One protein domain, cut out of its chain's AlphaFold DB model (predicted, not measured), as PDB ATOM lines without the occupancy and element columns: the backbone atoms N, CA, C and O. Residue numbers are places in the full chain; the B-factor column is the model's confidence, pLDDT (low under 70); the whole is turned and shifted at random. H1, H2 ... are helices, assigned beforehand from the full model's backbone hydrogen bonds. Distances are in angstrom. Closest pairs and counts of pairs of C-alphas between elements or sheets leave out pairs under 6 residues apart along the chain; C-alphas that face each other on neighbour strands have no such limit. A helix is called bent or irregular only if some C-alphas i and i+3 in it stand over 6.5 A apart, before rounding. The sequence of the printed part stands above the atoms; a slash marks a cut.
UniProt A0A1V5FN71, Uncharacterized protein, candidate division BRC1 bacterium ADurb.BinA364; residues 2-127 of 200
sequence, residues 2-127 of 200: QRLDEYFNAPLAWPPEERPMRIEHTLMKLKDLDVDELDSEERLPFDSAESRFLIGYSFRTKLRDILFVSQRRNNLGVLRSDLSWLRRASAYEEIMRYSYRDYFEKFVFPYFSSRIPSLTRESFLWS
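Overview. This is residues 2 to 127 of the 200 residues of an uncharacterized protein of candidate division BRC1 bacterium ADurb.BinA364 (UniProt A0A1V5FN71). A loose set of helices is strung along one long helix, H4, with H1, H2 and H3 gathered about its first half and H5 and H6 about its second half. H3 crosses near the beginning of H4, H7 lies beyond H6, away from H4, and residues 34 to 43 stick out as a free loop. The printed part has 126 residues with seven named helices, H1 to H7 in order along the chain, and no named strand; the class is all helix. The whole is loose, with a radius of gyration of the C-alphas of 18.0 A and spans of 52 by 38 by 34 A.

Arrangement. The hub is H4, residues 48 to 73, which touches four other helices; the packing is mostly crossed, with one of four tilts shallow. H1, residues 2 to 8, touches H4 at residues 52 to 60 alone, only just about perpendicular at 71 degrees; their closest C-alphas, Phe 8 and Gly 56, are 3.9 A apart. H2, residues 10 to 13, touches H4 at residues 49 to 53 alone, closest at the C-alphas of Ala 10 and Phe 53, 5.4 A. H3, residues 19 to 31, is close to H4 but not clearly touching, about perpendicular at 82 degrees, with the C-alphas of Thr 26 and Glu 50 closest at 6.1 A. H2 and H3 only just touch, with 3 pairs of C-alphas within 8 A, the closest being Pro 11 and Arg 19 at 6.5 A. H5, residues 89 to 95, touches H4 at residues 64 to 68 alone, about perpendicular at 76 degrees, closest at the C-alphas of Arg 64 and Ile 95, 5.7 A. H6, residues 100 to 113, only just touches H4, with 3 pairs of C-alphas within 8 A, at a shallow tilt of 28 degrees, the same way; the closest C-alphas, Leu 63 and Tyr 100, are 7.5 A apart. With residues 100 to 101 alone H6 touches H1 at a steep tilt of 45 degrees, opposite ways, the C-alphas of Asp 5 and Tyr 100 closest at 6.5 A. H7, residues 121 to 127, is close to H6 but not clearly touching, about perpendicular at 89 degrees, with the C-alphas of Phe 109 and Arg 121 closest at 7.3 A. Every O i to N i+4 pair is within hydrogen-bond range in H1, H3, H4, H5 and H7, and 8 of 10 are in H6; H2 is too short for such a pair.

Along the chain. H4 runs 37.7 A from C-alpha 48 at (217.900, 241.120, 232.094) to C-alpha 73 at (233.255, 207.470, 224.948). H3 is 18.4 A long and H6 18.0 A; H6 is only just irregular, with C-alphas 106 and 109 6.7 A apart. H1 begins at C-alpha 2, (226.817, 232.300, 219.623), and H7 ends at C-alpha 127, (222.708, 220.395, 206.628).

Size, cuts and confidence. The two C-alphas farthest apart, those of Glu 37 and Pro 117, are 53.8 A apart. The printed part has no cut. The links H3 to H4, with 16 residues, and H4 to H5, with 15, are long. Residues 34 to 43 stand free; without them the body spans 50 by 38 by 26 A. The mean pLDDT of the printed part is 92.8, and residues 38 to 42 are under 70.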
ATOM      1  N   GLN A   2     226.185 231.084 219.078       86.50
ATOM      2  CA  GLN A   2     226.817 232.300 219.623       86.50
ATOM      3  C   GLN A   2     225.990 233.014 220.709       86.50
ATOM      4  O   GLN A   2     226.544 233.426 221.721       86.50
ATOM      5  N   ARG A   3     224.660 233.080 220.560       91.69
ATOM      6  CA  ARG A   3     223.770 233.686 221.562       91.69
ATOM      7  C   ARG A   3     223.897 233.062 222.958       91.69
ATOM      8  O   ARG A   3     223.866 233.776 223.951       91.69
ATOM      9  N   LEU A   4     224.066 231.740 223.049       93.56
ATOM     10  CA  LEU A   4     224.236 231.055 224.337       93.56
ATOM     11  C   LEU A   4     225.557 231.446 225.009       93.56
ATOM     12  O   LEU A   4     225.618 231.580 226.230       93.56
ATOM     13  N   ASP A   5     226.600 231.664 224.208       95.75
ATOM     14  CA  ASP A   5     227.888 232.146 224.696       95.75
ATOM     15  C   ASP A   5     227.806 233.612 225.145       95.75
ATOM     16  O   ASP A   5     228.344 233.954 226.196       95.75
ATOM     17  N   GLU A   6     227.083 234.464 224.411       95.81
ATOM     18  CA  GLU A   6     226.776 235.842 224.827       95.81
ATOM     19  C   GLU A   6     226.020 235.875 226.157       95.81
ATOM     20  O   GLU A   6     226.337 236.680 227.026       95.81
ATOM     21  N   TYR A   7     225.050 234.977 226.336       96.44
ATOM     22  CA  TYR A   7     224.240 234.884 227.548       96.44
ATOM     23  C   TYR A   7     225.078 234.455 228.753       96.44
ATOM     24  O   TYR A   7     225.022 235.103 229.794       96.44
ATOM     25  N   PHE A   8     225.935 233.438 228.601       96.44
ATOM     26  CA  PHE A   8     226.881 233.043 229.652       96.44
ATOM     27  C   PHE A   8     227.838 234.185 230.027       96.44
ATOM     28  O   PHE A   8     228.185 234.357 231.192       96.44
ATOM     29  N   ASN A   9     228.223 234.997 229.041       96.38
ATOM     30  CA  ASN A   9     229.106 236.144 229.214       96.38
ATOM     31  C   ASN A   9     228.376 237.448 229.579       96.38
ATOM     32  O   ASN A   9     229.036 238.478 229.705       96.38
ATOM     33  N   ALA A  10     227.054 237.437 229.790       97.31
ATOM     34  CA  ALA A  10     226.291 238.632 230.156       97.31
ATOM     35  C   ALA A  10     226.875 239.406 231.364       97.31
ATOM     36  O   ALA A  10     226.907 240.638 231.299       97.31
ATOM     37  N   PRO A  11     227.443 238.754 232.406       96.94
ATOM     38  CA  PRO A  11     228.103 239.453 233.513       96.94
ATOM     39  C   PRO A  11     229.316 240.309 233.117       96.94
ATOM     40  O   PRO A  11     229.752 241.155 233.898       96.94
ATOM     41  N   LEU A  12     229.895 240.118 231.926       95.56
ATOM     42  CA  LEU A  12     230.999 240.954 231.439       95.56
ATOM     43  C   LEU A  12     230.572 242.405 231.187       95.56
ATOM     44  O   LEU A  12     231.432 243.281 231.190       95.56
ATOM     45  N   ALA A  13     229.271 242.662 231.023       94.75
ATOM     46  CA  ALA A  13     228.727 244.013 230.918       94.75
ATOM     47  C   ALA A  13     228.730 244.774 232.258       94.75
ATOM     48  O   ALA A  13     228.626 245.998 232.259       94.75
ATOM     49  N   TRP A  14     228.846 244.078 233.395       96.12
ATOM     50  CA  TRP A  14     228.956 244.719 234.706       96.12
ATOM     51  C   TRP A  14     230.374 245.256 234.957       96.12
ATOM     52  O   TRP A  14     231.343 244.648 234.467       96.12
ATOM     53  N   PRO A  15     230.514 246.334 235.762       97.31
ATOM     54  CA  PRO A  15     231.814 246.828 236.201       97.31
ATOM     55  C   PRO A  15     232.660 245.695 236.810       97.31
ATOM     56  O   PRO A  15     232.132 244.911 237.608       97.31
ATOM     57  N   PRO A  16     233.942 245.539 236.423       97.19
ATOM     58  CA  PRO A  16     234.785 244.437 236.891       97.19
ATOM     59  C   PRO A  16     234.850 244.285 238.415       97.19
ATOM     60  O   PRO A  16     234.894 243.157 238.905       97.19
ATOM     61  N   GLU A  17     234.829 245.398 239.144       97.44
ATOM     62  CA  GLU A  17     234.880 245.486 240.602       97.44
ATOM     63  C   GLU A  17     233.591 245.010 241.288       97.44
ATOM     64  O   GLU A  17     233.651 244.433 242.371       97.44
ATOM     65  N   GLU A  18     232.434 245.170 240.643       96.62
ATOM     66  CA  GLU A  18     231.136 244.724 241.169       96.62
ATOM     67  C   GLU A  18     230.778 243.304 240.721       96.62
ATOM     68  O   GLU A  18     229.966 242.625 241.356       96.62
ATOM     69  N   ARG A  19     231.356 242.841 239.604       97.06
ATOM     70  CA  ARG A  19     230.949 241.605 238.926       97.06
ATOM     71  C   ARG A  19     230.912 240.375 239.843       97.06
ATOM     72  O   ARG A  19     229.903 239.674 239.772       97.06
ATOM     73  N   PRO A  20     231.922 240.080 240.690       97.19
ATOM     74  CA  PRO A  20     231.873 238.902 241.558       97.19
ATOM     75  C   PRO A  20     230.686 238.935 242.525       97.19
ATOM     76  O   PRO A  20     229.939 237.963 242.604       97.19
ATOM     77  N   MET A  21     230.464 240.080 243.178       97.44
ATOM     78  CA  MET A  21     229.355 240.281 244.115       97.44
ATOM     79  C   MET A  21     228.000 240.159 243.411       97.44
ATOM     80  O   MET A  21     227.077 239.547 243.941       97.44
ATOM     81  N   ARG A  22     227.870 240.707 242.196       97.31
ATOM     82  CA  ARG A  22     226.630 240.595 241.416       97.31
ATOM     83  C   ARG A  22     226.339 239.154 241.009       97.31
ATOM     84  O   ARG A  22     225.210 238.717 241.182       97.31
ATOM     85  N   ILE A  23     227.346 238.407 240.539       96.88
ATOM     86  CA  ILE A  23     227.197 236.973 240.234       96.88
ATOM     87  C   ILE A  23     226.733 236.213 241.481       96.88
ATOM     88  O   ILE A  23     225.783 235.438 241.399       96.88
ATOM     89  N   GLU A  24     227.375 236.441 242.627       96.44
ATOM     90  CA  GLU A  24     227.002 235.796 243.889       96.44
ATOM     91  C   GLU A  24     225.556 236.115 244.279       96.44
ATOM     92  O   GLU A  24     224.778 235.198 244.540       96.44
ATOM     93  N   HIS A  25     225.160 237.388 244.233       95.88
ATOM     94  CA  HIS A  25     223.796 237.804 244.545       95.88
ATOM     95  C   HIS A  25     222.765 237.163 243.606       95.88
ATOM     96  O   HIS A  25     221.743 236.668 244.075       95.88
ATOM     97  N   THR A  26     223.047 237.088 242.302       96.31
ATOM     98  CA  THR A  26     222.183 236.390 241.338       96.31
ATOM     99  C   THR A  26     222.013 234.910 241.686       96.31
ATOM    100  O   THR A  26     220.908 234.378 241.593       96.31
ATOM    101  N   LEU A  27     223.084 234.232 242.106       94.75
ATOM    102  CA  LEU A  27     223.020 232.822 242.503       94.75
ATOM    103  C   LEU A  27     222.284 232.623 243.837       94.75
ATOM    104  O   LEU A  27     221.575 231.630 243.980       94.75
ATOM    105  N   MET A  28     222.405 233.558 244.783       93.69
ATOM    106  CA  MET A  28     221.638 233.525 246.034       93.69
ATOM    107  C   MET A  28     220.141 233.706 245.775       93.69
ATOM    108  O   MET A  28     219.355 232.886 246.231       93.69
ATOM    109  N   LYS A  29     219.752 234.678 244.936       93.25
ATOM    110  CA  LYS A  29     218.355 234.836 244.496       93.25
ATOM    111  C   LYS A  29     217.788 233.552 243.886       93.25
ATOM    112  O   LYS A  29     216.643 233.218 244.143       93.25
ATOM    113  N   LEU A  30     218.577 232.840 243.075       91.38
ATOM    114  CA  LEU A  30     218.157 231.562 242.491       91.38
ATOM    115  C   LEU A  30     217.990 230.467 243.546       91.38
ATOM    116  O   LEU A  30     217.081 229.656 243.436       91.38
ATOM    117  N   LYS A  31     218.882 230.416 244.537       89.56
ATOM    118  CA  LYS A  31     218.806 229.446 245.633       89.56
ATOM    119  C   LYS A  31     217.569 229.673 246.506       89.56
ATOM    120  O   LYS A  31     216.983 228.697 246.959       89.56
ATOM    121  N   ASP A  32     217.222 230.932 246.746       89.00
ATOM    122  CA  ASP A  32     216.095 231.323 247.594       89.00
ATOM    123  C   ASP A  32     214.755 231.317 246.831       89.00
ATOM    124  O   ASP A  32     213.707 231.539 247.430       89.00
ATOM    125  N   LEU A  33     214.782 231.068 245.515       86.56
ATOM    126  CA  LEU A  33     213.591 230.957 244.681       86.56
ATOM    127  C   LEU A  33     212.895 229.615 244.933       86.56
ATOM    128  O   LEU A  33     213.415 228.565 244.548       86.56
ATOM    129  N   ASP A  34     211.702 229.659 245.517       81.12
ATOM    130  CA  ASP A  34     210.824 228.495 245.587       81.12
ATOM    131  C   ASP A  34     210.035 228.368 244.280       81.12
ATOM    132  O   ASP A  34     209.113 229.131 244.010       81.12
ATOM    133  N   VAL A  35     210.442 227.423 243.435       72.56
ATOM    134  CA  VAL A  35     209.814 227.203 242.126       72.56
ATOM    135  C   VAL A  35     208.429 226.566 242.214       72.56
ATOM    136  O   VAL A  35     207.679 226.672 241.245       72.56
ATOM    137  N   ASP A  36     208.091 225.926 243.335       72.56
ATOM    138  CA  ASP A  36     206.784 225.295 243.539       72.56
ATOM    139  C   ASP A  36     205.727 226.323 243.984       72.56
ATOM    140  O   ASP A  36     204.529 226.096 243.802       72.56
ATOM    141  N   GLU A  37     206.164 227.469 244.518       70.56
ATOM    142  CA  GLU A  37     205.301 228.589 244.921       70.56
ATOM    143  C   GLU A  37     205.119 229.654 243.827       70.56
ATOM    144  O   GLU A  37     204.300 230.557 243.989       70.56
ATOM    145  N   LEU A  38     205.840 229.553 242.703       69.69
ATOM    146  CA  LEU A  38     205.707 230.498 241.594       69.69
ATOM    147  C   LEU A  38     204.348 230.354 240.904       69.69
ATOM    148  O   LEU A  38     204.067 229.341 240.259       69.69
ATOM    149  N   ASP A  39     203.538 231.412 240.954       66.50
ATOM    150  CA  ASP A  39     202.410 231.543 240.036       66.50
ATOM    151  C   ASP A  39     202.928 231.869 238.624       66.50
ATOM    152  O   ASP A  39     203.890 232.615 238.431       66.50
ATOM    153  N   SER A  40     202.250 231.324 237.619       61.28
ATOM    154  CA  SER A  40     202.479 231.537 236.188       61.28
ATOM    155  C   SER A  40     202.544 233.007 235.751       61.28
ATOM    156  O   SER A  40     203.146 233.317 234.723       61.28
ATOM    157  N   GLU A  41     201.946 233.919 236.521       64.94
ATOM    158  CA  GLU A  41     201.922 235.356 236.227       64.94
ATOM    159  C   GLU A  41     202.981 236.166 237.002       64.94
ATOM    160  O   GLU A  41     203.148 237.368 236.758       64.94
ATOM    161  N   GLU A  42     203.721 235.546 237.927       68.88
ATOM    162  CA  GLU A  42     204.653 236.262 238.793       68.88
ATOM    163  C   GLU A  42     205.983 236.577 238.088       68.88
ATOM    164  O   GLU A  42     206.635 235.736 237.463       68.88
ATOM    165  N   ARG A  43     206.422 237.839 238.186       72.69
ATOM    166  CA  ARG A  43     207.712 238.261 237.631       72.69
ATOM    167  C   ARG A  43     208.849 237.770 238.516       72.69
ATOM    168  O   ARG A  43     208.966 238.181 239.666       72.69
ATOM    169  N   LEU A  44     209.750 236.988 237.930       83.88
ATOM    170  CA  LEU A  44     210.953 236.522 238.615       83.88
ATOM    171  C   LEU A  44     211.855 237.691 239.070       83.88
ATOM    172  O   LEU A  44     211.974 238.690 238.352       83.88
ATOM    173  N   PRO A  45     212.574 237.559 240.203       88.56
ATOM    174  CA  PRO A  45     213.377 238.630 240.807       88.56
ATOM    175  C   PRO A  45     214.740 238.862 240.117       88.56
ATOM    176  O   PRO A  45     215.734 239.219 240.765       88.56
ATOM    177  N   PHE A  46     214.809 238.668 238.799       92.38
ATOM    178  CA  PHE A  46     216.031 238.790 238.007       92.38
ATOM    179  C   PHE A  46     215.933 239.932 237.001       92.38
ATOM    180  O   PHE A  46     214.963 240.044 236.250       92.38
ATOM    181  N   ASP A  47     216.980 240.751 236.929       92.25
ATOM    182  CA  ASP A  47     217.136 241.685 235.820       92.25
ATOM    183  C   ASP A  47     217.503 240.952 234.510       92.25
ATOM    184  O   ASP A  47     217.692 239.729 234.457       92.25
ATOM    185  N   SER A  48     217.593 241.699 233.407       91.12
ATOM    186  CA  SER A  48     217.900 241.120 232.094       91.12
ATOM    187  C   SER A  48     219.281 240.453 232.032       91.12
ATOM    188  O   SER A  48     219.421 239.390 231.425       91.12
ATOM    189  N   ALA A  49     220.306 241.049 232.644       94.62
ATOM    190  CA  ALA A  49     221.658 240.499 232.644       94.62
ATOM    191  C   ALA A  49     221.745 239.249 233.530       94.62
ATOM    192  O   ALA A  49     222.353 238.259 233.120       94.62
ATOM    193  N   GLU A  50     221.081 239.268 234.686       95.75
ATOM    194  CA  GLU A  50     220.944 238.114 235.578       95.75
ATOM    195  C   GLU A  50     220.238 236.952 234.869       95.75
ATOM    196  O   GLU A  50     220.761 235.839 234.818       95.75
ATOM    197  N   SER A  51     219.105 237.227 234.219       93.56
ATOM    198  CA  SER A  51     218.327 236.233 233.472       93.56
ATOM    199  C   SER A  51     219.141 235.604 232.339       93.56
ATOM    200  O   SER A  51     219.196 234.380 232.201       93.56
ATOM    201  N   ARG A  52     219.837 236.429 231.542       95.44
ATOM    202  CA  ARG A  52     220.732 235.955 230.474       95.44
ATOM    203  C   ARG A  52     221.856 235.090 231.032       95.44
ATOM    204  O   ARG A  52     222.109 234.018 230.486       95.44
ATOM    205  N   PHE A  53     222.483 235.518 232.127       97.00
ATOM    206  CA  PHE A  53     223.539 234.749 232.778       97.00
ATOM    207  C   PHE A  53     223.040 233.383 233.247       97.00
ATOM    208  O   PHE A  53     223.666 232.376 232.923       97.00
ATOM    209  N   LEU A  54     221.901 233.321 233.938       95.81
ATOM    210  CA  LEU A  54     221.338 232.069 234.450       95.81
ATOM    211  C   LEU A  54     220.972 231.093 233.324       95.81
ATOM    212  O   LEU A  54     221.311 229.908 233.394       95.81
ATOM    213  N   ILE A  55     220.365 231.594 232.243       94.38
ATOM    214  CA  ILE A  55     220.099 230.801 231.035       94.38
ATOM    215  C   ILE A  55     221.422 230.281 230.455       94.38
ATOM    216  O   ILE A  55     221.590 229.073 230.264       94.38
ATOM    217  N   GLY A  56     222.390 231.169 230.216       95.75
ATOM    218  CA  GLY A  56     223.702 230.811 229.675       95.75
ATOM    219  C   GLY A  56     224.451 229.797 230.542       95.75
ATOM    220  O   GLY A  56     225.025 228.842 230.019       95.75
ATOM    221  N   TYR A  57     224.398 229.949 231.864       95.94
ATOM    222  CA  TYR A  57     224.999 229.049 232.848       95.94
ATOM    223  C   TYR A  57     224.354 227.658 232.830       95.94
ATOM    224  O   TYR A  57     225.068 226.648 232.821       95.94
ATOM    225  N   SER A  58     223.022 227.582 232.728       95.19
ATOM    226  CA  SER A  58     222.294 226.317 232.561       95.19
ATOM    227  C   SER A  58     222.730 225.585 231.287       95.19
ATOM    228  O   SER A  58     223.124 224.413 231.330       95.19
ATOM    229  N   PHE A  59     222.776 226.286 230.151       95.62
ATOM    230  CA  PHE A  59     223.262 225.711 228.894       95.62
ATOM    231  C   PHE A  59     224.745 225.326 228.957       95.62
ATOM    232  O   PHE A  59     225.119 224.288 228.408       95.62
ATOM    233  N   ARG A  60     225.599 226.110 229.624       96.81
ATOM    234  CA  ARG A  60     227.028 225.792 229.770       96.81
ATOM    235  C   ARG A  60     227.246 224.552 230.640       96.81
ATOM    236  O   ARG A  60     228.092 223.724 230.312       96.81
ATOM    237  N   THR A  61     226.426 224.366 231.670       96.19
ATOM    238  CA  THR A  61     226.431 223.164 232.517       96.19
ATOM    239  C   THR A  61     226.014 221.916 231.732       96.19
ATOM    240  O   THR A  61     226.678 220.884 231.821       96.19
ATOM    241  N   LYS A  62     224.982 222.012 230.882       96.81
ATOM    242  CA  LYS A  62     224.589 220.912 229.980       96.81
ATOM    243  C   LYS A  62     225.698 220.571 228.984       96.81
ATOM    244  O   LYS A  62     226.018 219.399 228.793       96.81
ATOM    245  N   LEU A  63     226.322 221.588 228.383       97.56
ATOM    246  CA  LEU A  63     227.460 221.391 227.484       97.56
ATOM    247  C   LEU A  63     228.620 220.692 228.197       97.56
ATOM    248  O   LEU A  63     229.239 219.794 227.627       97.56
ATOM    249  N   ARG A  64     228.888 221.064 229.454       97.69
ATOM    250  CA  ARG A  64     229.922 220.425 230.263       97.69
ATOM    251  C   ARG A  64     229.693 218.925 230.398       97.69
ATOM    252  O   ARG A  64     230.621 218.144 230.190       97.69
ATOM    253  N   ASP A  65     228.461 218.524 230.689       96.81
ATOM    254  CA  ASP A  65     228.113 217.112 230.841       96.81
ATOM    255  C   ASP A  65     228.185 216.361 229.496       96.81
ATOM    256  O   ASP A  65     228.720 215.250 229.441       96.81
ATOM    257  N   ILE A  66     227.755 216.987 228.390       96.94
ATOM    258  CA  ILE A  66     227.905 216.438 227.028       96.94
ATOM    259  C   ILE A  66     229.383 216.207 226.692       96.94
ATOM    260  O   ILE A  66     229.751 215.132 226.215       96.94
ATOM    261  N   LEU A  67     230.249 217.193 226.940       97.62
ATOM    262  CA  LEU A  67     231.684 217.092 226.674       97.62
ATOM    263  C   LEU A  67     232.345 216.024 227.547       97.62
ATOM    264  O   LEU A  67     233.091 215.194 227.030       97.62
ATOM    265  N   PHE A  68     232.007 215.970 228.836       97.50
ATOM    266  CA  PHE A  68     232.525 214.946 229.738       97.50
ATOM    267  C   PHE A  68     232.153 213.534 229.263       97.50
ATOM    268  O   PHE A  68     233.020 212.673 229.118       97.50
ATOM    269  N   VAL A  69     230.873 213.284 228.972       96.44
ATOM    270  CA  VAL A  69     230.407 211.954 228.546       96.44
ATOM    271  C   VAL A  69     230.938 211.589 227.159       96.44
ATOM    272  O   VAL A  69     231.414 210.468 226.959       96.44
ATOM    273  N   SER A  70     230.894 212.518 226.201       96.38
ATOM    274  CA  SER A  70     231.349 212.257 224.830       96.38
ATOM    275  C   SER A  70     232.845 211.955 224.768       96.38
ATOM    276  O   SER A  70     233.219 210.978 224.123       96.38
ATOM    277  N   GLN A  71     233.688 212.701 225.490       96.50
ATOM    278  CA  GLN A  71     235.139 212.479 225.488       96.50
ATOM    279  C   GLN A  71     235.557 211.222 226.257       96.50
ATOM    280  O   GLN A  71     236.582 210.626 225.938       96.50
ATOM    281  N   ARG A  72     234.743 210.737 227.202       95.06
ATOM    282  CA  ARG A  72     234.949 209.404 227.795       95.06
ATOM    283  C   ARG A  72     234.634 208.272 226.827       95.06
ATOM    284  O   ARG A  72     235.263 207.222 226.896       95.06
ATOM    285  N   ARG A  73     233.645 208.466 225.952       93.69
ATOM    286  CA  ARG A  73     233.255 207.470 224.948       93.69
ATOM    287  C   ARG A  73     234.199 207.472 223.748       93.69
ATOM    288  O   ARG A  73     234.523 206.410 223.228       93.69
ATOM    289  N   ASN A  74     234.592 208.653 223.293       93.75
ATOM    290  CA  ASN A  74     235.532 208.840 222.203       93.75
ATOM    291  C   ASN A  74     236.406 210.060 222.489       93.75
ATOM    292  O   ASN A  74     236.011 211.202 222.239       93.75
ATOM    293  N   ASN A  75     237.583 209.792 223.042       94.88
ATOM    294  CA  ASN A  75     238.535 210.827 223.395       94.88
ATOM    295  C   ASN A  75     239.240 211.334 222.134       94.88
ATOM    296  O   ASN A  75     240.012 210.606 221.511       94.88
ATOM    297  N   LEU A  76     238.997 212.595 221.786       95.31
ATOM    298  CA  LEU A  76     239.634 213.256 220.646       95.31
ATOM    299  C   LEU A  76     241.003 213.862 221.002       95.31
ATOM    300  O   LEU A  76     241.620 214.510 220.162       95.31
ATOM    301  N   GLY A  77     241.471 213.696 222.244       95.56
ATOM    302  CA  GLY A  77     242.730 214.261 222.737       95.56
ATOM    303  C   GLY A  77     242.672 215.765 223.021       95.56
ATOM    304  O   GLY A  77     243.712 216.398 223.177       95.56
ATOM    305  N   VAL A  78     241.469 216.348 223.068       96.44
ATOM    306  CA  VAL A  78     241.267 217.793 223.273       96.44
ATOM    307  C   VAL A  78     241.341 218.169 224.755       96.44
ATOM    308  O   VAL A  78     241.924 219.194 225.100       96.44
ATOM    309  N   LEU A  79     240.758 217.340 225.630       96.75
ATOM    310  CA  LEU A  79     240.778 217.553 227.078       96.75
ATOM    311  C   LEU A  79     242.046 216.959 227.692       96.75
ATOM    312  O   LEU A  79     242.441 215.841 227.357       96.75
ATOM    313  N   ARG A  80     242.668 217.703 228.607       95.38
ATOM    314  CA  ARG A  80     243.900 217.298 229.305       95.38
ATOM    315  C   ARG A  80     243.627 216.630 230.646       95.38
ATOM    316  O   ARG A  80     244.436 215.827 231.103       95.38
ATOM    317  N   SER A  81     242.524 216.988 231.292       95.00
ATOM    318  CA  SER A  81     242.138 216.458 232.595       95.00
ATOM    319  C   SER A  81     241.718 214.997 232.510       95.00
ATOM    320  O   SER A  81     241.113 214.564 231.529       95.00
ATOM    321  N   ASP A  82     241.968 214.252 233.588       92.56
ATOM    322  CA  ASP A  82     241.415 212.910 233.756       92.56
ATOM    323  C   ASP A  82     239.878 212.960 233.779       92.56
ATOM    324  O   ASP A  82     239.275 213.746 234.515       92.56
ATOM    325  N   LEU A  83     239.239 212.101 232.984       92.88
ATOM    326  CA  LEU A  83     237.784 212.001 232.862       92.88
ATOM    327  C   LEU A  83     237.220 210.890 233.762       92.88
ATOM    328  O   LEU A  83     236.310 210.142 233.389       92.88
ATOM    329  N   SER A  84     237.770 210.748 234.964       90.19
ATOM    330  CA  SER A  84     237.295 209.786 235.953       90.19
ATOM    331  C   SER A  84     235.974 210.228 236.583       90.19
ATOM    332  O   SER A  84     235.793 211.380 236.980       90.19
ATOM    333  N   TRP A  85     235.048 209.282 236.762       85.44
ATOM    334  CA  TRP A  85     233.797 209.534 237.490       85.44
ATOM    335  C   TRP A  85     234.019 209.922 238.956       85.44
ATOM    336  O   TRP A  85     233.194 210.642 239.527       85.44
ATOM    337  N   LEU A  86     235.127 209.462 239.544       86.25
ATOM    338  CA  LEU A  86     235.486 209.706 240.941       86.25
ATOM    339  C   LEU A  86     236.097 211.099 241.150       86.25
ATOM    340  O   LEU A  86     236.078 211.612 242.265       86.25
ATOM    341  N   ARG A  87     236.643 211.720 240.095       86.75
ATOM    342  CA  ARG A  87     237.379 212.992 240.166       86.75
ATOM    343  C   ARG A  87     236.977 213.914 239.017       86.75
ATOM    344  O   ARG A  87     237.723 214.112 238.069       86.75
ATOM    345  N   ARG A  88     235.775 214.486 239.119       92.06
ATOM    346  CA  ARG A  88     235.186 215.317 238.053       92.06
ATOM    347  C   ARG A  88     235.584 216.789 238.095       92.06
ATOM    348  O   ARG A  88     235.480 217.445 237.070       92.06
ATOM    349  N   ALA A  89     236.039 217.302 239.240       93.25
ATOM    350  CA  ALA A  89     236.258 218.737 239.439       93.25
ATOM    351  C   ALA A  89     237.208 219.353 238.395       93.25
ATOM    352  O   ALA A  89     236.809 220.271 237.690       93.25
ATOM    353  N   SER A  90     238.406 218.786 238.207       94.19
ATOM    354  CA  SER A  90     239.385 219.305 237.238       94.19
ATOM    355  C   SER A  90     238.879 219.236 235.796       94.19
ATOM    356  O   SER A  90     239.014 220.198 235.046       94.19
ATOM    357  N   ALA A  91     238.237 218.124 235.419       95.62
ATOM    358  CA  ALA A  91     237.620 217.990 234.104       95.62
ATOM    359  C   ALA A  91     236.508 219.022 233.900       95.62
ATOM    360  O   ALA A  91     236.424 219.640 232.847       95.62
ATOM    361  N   TYR A  92     235.670 219.244 234.909       96.88
ATOM    362  CA  TYR A  92     234.576 220.205 234.843       96.88
ATOM    363  C   TYR A  92     235.106 221.637 234.734       96.88
ATOM    364  O   TYR A  92     234.633 222.383 233.883       96.88
ATOM    365  N   GLU A  93     236.120 222.005 235.515       95.81
ATOM    366  CA  GLU A  93     236.785 223.311 235.434       95.81
ATOM    367  C   GLU A  93     237.420 223.562 234.064       95.81
ATOM    368  O   GLU A  93     237.294 224.658 233.515       95.81
ATOM    369  N   GLU A  94     238.091 222.558 233.492       97.06
ATOM    370  CA  GLU A  94     238.644 222.650 232.142       97.06
ATOM    371  C   GLU A  94     237.530 222.811 231.104       97.06
ATOM    372  O   GLU A  94     237.576 223.728 230.282       97.06
ATOM    373  N   ILE A  95     236.514 221.948 231.157       97.62
ATOM    374  CA  ILE A  95     235.426 221.915 230.181       97.62
ATOM    375  C   ILE A  95     234.616 223.222 230.196       97.62
ATOM    376  O   ILE A  95     234.231 223.712 229.135       97.62
ATOM    377  N   MET A  96     234.391 223.832 231.362       96.31
ATOM    378  CA  MET A  96     233.630 225.087 231.472       96.31
ATOM    379  C   MET A  96     234.274 226.260 230.709       96.31
ATOM    380  O   MET A  96     233.581 227.226 230.384       96.31
ATOM    381  N   ARG A  97     235.565 226.168 230.353       95.50
ATOM    382  CA  ARG A  97     236.268 227.166 229.524       95.50
ATOM    383  C   ARG A  97     235.898 227.093 228.041       95.50
ATOM    384  O   ARG A  97     236.179 228.038 227.312       95.50
ATOM    385  N   TYR A  98     235.275 226.006 227.589       97.06
ATOM    386  CA  TYR A  98     234.873 225.830 226.195       97.06
ATOM    387  C   TYR A  98     233.495 226.437 225.939       97.06
ATOM    388  O   TYR A  98     232.526 226.139 226.639       97.06
ATOM    389  N   SER A  99     233.416 227.287 224.917       96.88
ATOM    390  CA  SER A  99     232.171 227.849 224.389       96.88
ATOM    391  C   SER A  99     231.388 226.849 223.530       96.88
ATOM    392  O   SER A  99     231.913 225.804 223.145       96.88
ATOM    393  N   TYR A 100     230.140 227.164 223.179       95.56
ATOM    394  CA  TYR A 100     229.396 226.391 222.177       95.56
ATOM    395  C   TYR A 100     230.054 226.470 220.796       95.56
ATOM    396  O   TYR A 100     230.042 225.493 220.042       95.56
ATOM    397  N   ARG A 101     230.685 227.605 220.473       95.00
ATOM    398  CA  ARG A 101     231.550 227.701 219.294       95.00
ATOM    399  C   ARG A 101     232.719 226.719 219.380       95.00
ATOM    400  O   ARG A 101     232.930 225.957 218.442       95.00
ATOM    401  N   ASP A 102     233.436 226.692 220.501       96.94
ATOM    402  CA  ASP A 102     234.542 225.751 220.687       96.94
ATOM    403  C   ASP A 102     234.070 224.296 220.643       96.94
ATOM    404  O   ASP A 102     234.756 223.448 220.082       96.94
ATOM    405  N   TYR A 103     232.903 224.000 221.217       96.56
ATOM    406  CA  TYR A 103     232.284 222.681 221.145       96.56
ATOM    407  C   TYR A 103     232.148 222.217 219.693       96.56
ATOM    408  O   TYR A 103     232.593 221.122 219.339       96.56
ATOM    409  N   PHE A 104     231.600 223.074 218.832       95.31
ATOM    410  CA  PHE A 104     231.496 222.775 217.413       95.31
ATOM    411  C   PHE A 104     232.874 222.624 216.753       95.31
ATOM    412  O   PHE A 104     233.144 221.607 216.112       95.31
ATOM    413  N   GLU A 105     233.758 223.608 216.928       95.38
ATOM    414  CA  GLU A 105     235.025 223.695 216.193       95.38
ATOM    415  C   GLU A 105     236.061 222.652 216.628       95.38
ATOM    416  O   GLU A 105     236.824 222.173 215.792       95.38
ATOM    417  N   LYS A 106     236.096 222.292 217.915       96.69
ATOM    418  CA  LYS A 106     237.128 221.422 218.501       96.69
ATOM    419  C   LYS A 106     236.657 219.992 218.739       96.69
ATOM    420  O   LYS A 106     237.498 219.105 218.822       96.69
ATOM    421  N   PHE A 107     235.347 219.746 218.832       96.75
ATOM    422  CA  PHE A 107     234.819 218.416 219.155       96.75
ATOM    423  C   PHE A 107     233.911 217.863 218.056       96.75
ATOM    424  O   PHE A 107     234.210 216.809 217.496       96.75
ATOM    425  N   VAL A 108     232.827 218.565 217.708       95.75
ATOM    426  CA  VAL A 108     231.828 218.050 216.751       95.75
ATOM    427  C   VAL A 108     232.406 217.946 215.342       95.75
ATOM    428  O   VAL A 108     232.421 216.864 214.755       95.75
ATOM    429  N   PHE A 109     232.903 219.053 214.792       96.00
ATOM    430  CA  PHE A 109     233.368 219.082 213.409       96.00
ATOM    431  C   PHE A 109     234.579 218.157 213.163       96.00
ATOM    432  O   PHE A 109     234.538 217.396 212.192       96.00
ATOM    433  N   PRO A 110     235.613 218.105 214.032       95.38
ATOM    434  CA  PRO A 110     236.717 217.147 213.882       95.38
ATOM    435  C   PRO A 110     236.271 215.679 213.927       95.38
ATOM    436  O   PRO A 110     236.762 214.842 213.161       95.38
ATOM    437  N   TYR A 111     235.294 215.348 214.778       95.44
ATOM    438  CA  TYR A 111     234.750 213.992 214.845       95.44
ATOM    439  C   TYR A 111     234.102 213.558 213.520       95.44
ATOM    440  O   TYR A 111     234.317 212.425 213.081       95.44
ATOM    441  N   PHE A 112     233.323 214.431 212.877       95.69
ATOM    442  CA  PHE A 112     232.631 214.089 211.630       95.69
ATOM    443  C   PHE A 112     233.533 214.184 210.399       95.69
ATOM    444  O   PHE A 112     233.516 213.275 209.570       95.69
ATOM    445  N   SER A 113     234.363 215.222 210.291       95.56
ATOM    446  CA  SER A 113     235.279 215.394 209.149       95.56
ATOM    447  C   SER A 113     236.322 214.276 209.049       95.56
ATOM    448  O   SER A 113     236.647 213.846 207.947       95.56
ATOM    449  N   SER A 114     236.768 213.703 210.175       94.50
ATOM    450  CA  SER A 114     237.641 212.514 210.158       94.50
ATOM    451  C   SER A 114     236.967 211.244 209.610       94.50
ATOM    452  O   SER A 114     237.657 210.296 209.248       94.50
ATOM    453  N   ARG A 115     235.628 211.206 209.543       95.25
ATOM    454  CA  ARG A 115     234.832 210.061 209.056       95.25
ATOM    455  C   ARG A 115     234.236 210.282 207.675       95.25
ATOM    456  O   ARG A 115     233.908 209.315 206.995       95.25
ATOM    457  N   ILE A 116     234.068 211.538 207.280       96.19
ATOM    458  CA  ILE A 116     233.456 211.932 206.017       96.19
ATOM    459  C   ILE A 116     234.460 212.849 205.309       96.19
ATOM    460  O   ILE A 116     234.429 214.060 205.527       96.19
ATOM    461  N   PRO A 117     235.361 212.300 204.471       92.69
ATOM    462  CA  PRO A 117     236.454 213.069 203.869       92.69
ATOM    463  C   PRO A 117     236.004 214.252 202.999       92.69
ATOM    464  O   PRO A 117     236.752 215.208 202.833       92.69
ATOM    465  N   SER A 118     234.793 214.196 202.440       95.12
ATOM    466  CA  SER A 118     234.204 215.265 201.623       95.12
ATOM    467  C   SER A 118     233.457 216.330 202.432       95.12
ATOM    468  O   SER A 118     232.934 217.282 201.852       95.12
ATOM    469  N   LEU A 119     233.354 216.172 203.754       96.19
ATOM    470  CA  LEU A 119     232.581 217.075 204.592       96.19
ATOM    471  C   LEU A 119     233.309 218.407 204.767       96.19
ATOM    472  O   LEU A 119     234.386 218.468 205.361       96.19
ATOM    473  N   THR A 120     232.677 219.484 204.313       95.94
ATOM    474  CA  THR A 120     233.132 220.847 204.582       95.94
ATOM    475  C   THR A 120     232.366 221.428 205.763       95.94
ATOM    476  O   THR A 120     231.311 220.927 206.165       95.94
ATOM    477  N   ARG A 121     232.900 222.498 206.353       93.56
ATOM    478  CA  ARG A 121     232.221 223.193 207.453       93.56
ATOM    479  C   ARG A 121     230.891 223.770 206.977       93.56
ATOM    480  O   ARG A 121     229.891 223.663 207.680       93.56
ATOM    481  N   GLU A 122     230.892 224.348 205.785       94.81
ATOM    482  CA  GLU A 122     229.742 224.996 205.168       94.81
ATOM    483  C   GLU A 122     228.637 223.979 204.892       94.81
ATOM    484  O   GLU A 122     227.492 224.217 205.268       94.81
ATOM    485  N   SER A 123     228.970 222.817 204.315       95.25
ATOM    486  CA  SER A 123     227.966 221.785 204.038       95.25
ATOM    487  C   SER A 123     227.423 221.149 205.318       95.25
ATOM    488  O   SER A 123     226.226 220.872 205.387       95.25
ATOM    489  N   PHE A 124     228.253 220.994 206.356       95.44
ATOM    490  CA  PHE A 124     227.793 220.527 207.665       95.44
ATOM    491  C   PHE A 124     226.803 221.511 208.297       95.44
ATOM    492  O   PHE A 124     225.716 221.108 208.707       95.44
ATOM    493  N   LEU A 125     227.157 222.799 208.356       93.69
ATOM    494  CA  LEU A 125     226.288 223.830 208.926       93.69
ATOM    495  C   LEU A 125     224.994 223.975 208.127       93.69
ATOM    496  O   LEU A 125     223.928 224.019 208.730       93.69
ATOM    497  N   TRP A 126     225.072 223.961 206.795       95.12
ATOM    498  CA  TRP A 126     223.892 223.991 205.934       95.12
ATOM    499  C   TRP A 126     222.969 222.799 206.192       95.12
ATOM    500  O   TRP A 126     221.769 222.980 206.345       95.12
ATOM    501  N   SER A 127     223.516 221.587 206.323       92.81
ATOM    502  CA  SER A 127     222.708 220.395 206.628       92.81
ATOM    503  C   SER A 127     222.027 220.441 208.002       92.81
ATOM    504  O   SER A 127     221.044 219.742 208.221       92.81
TER     505      SER A 127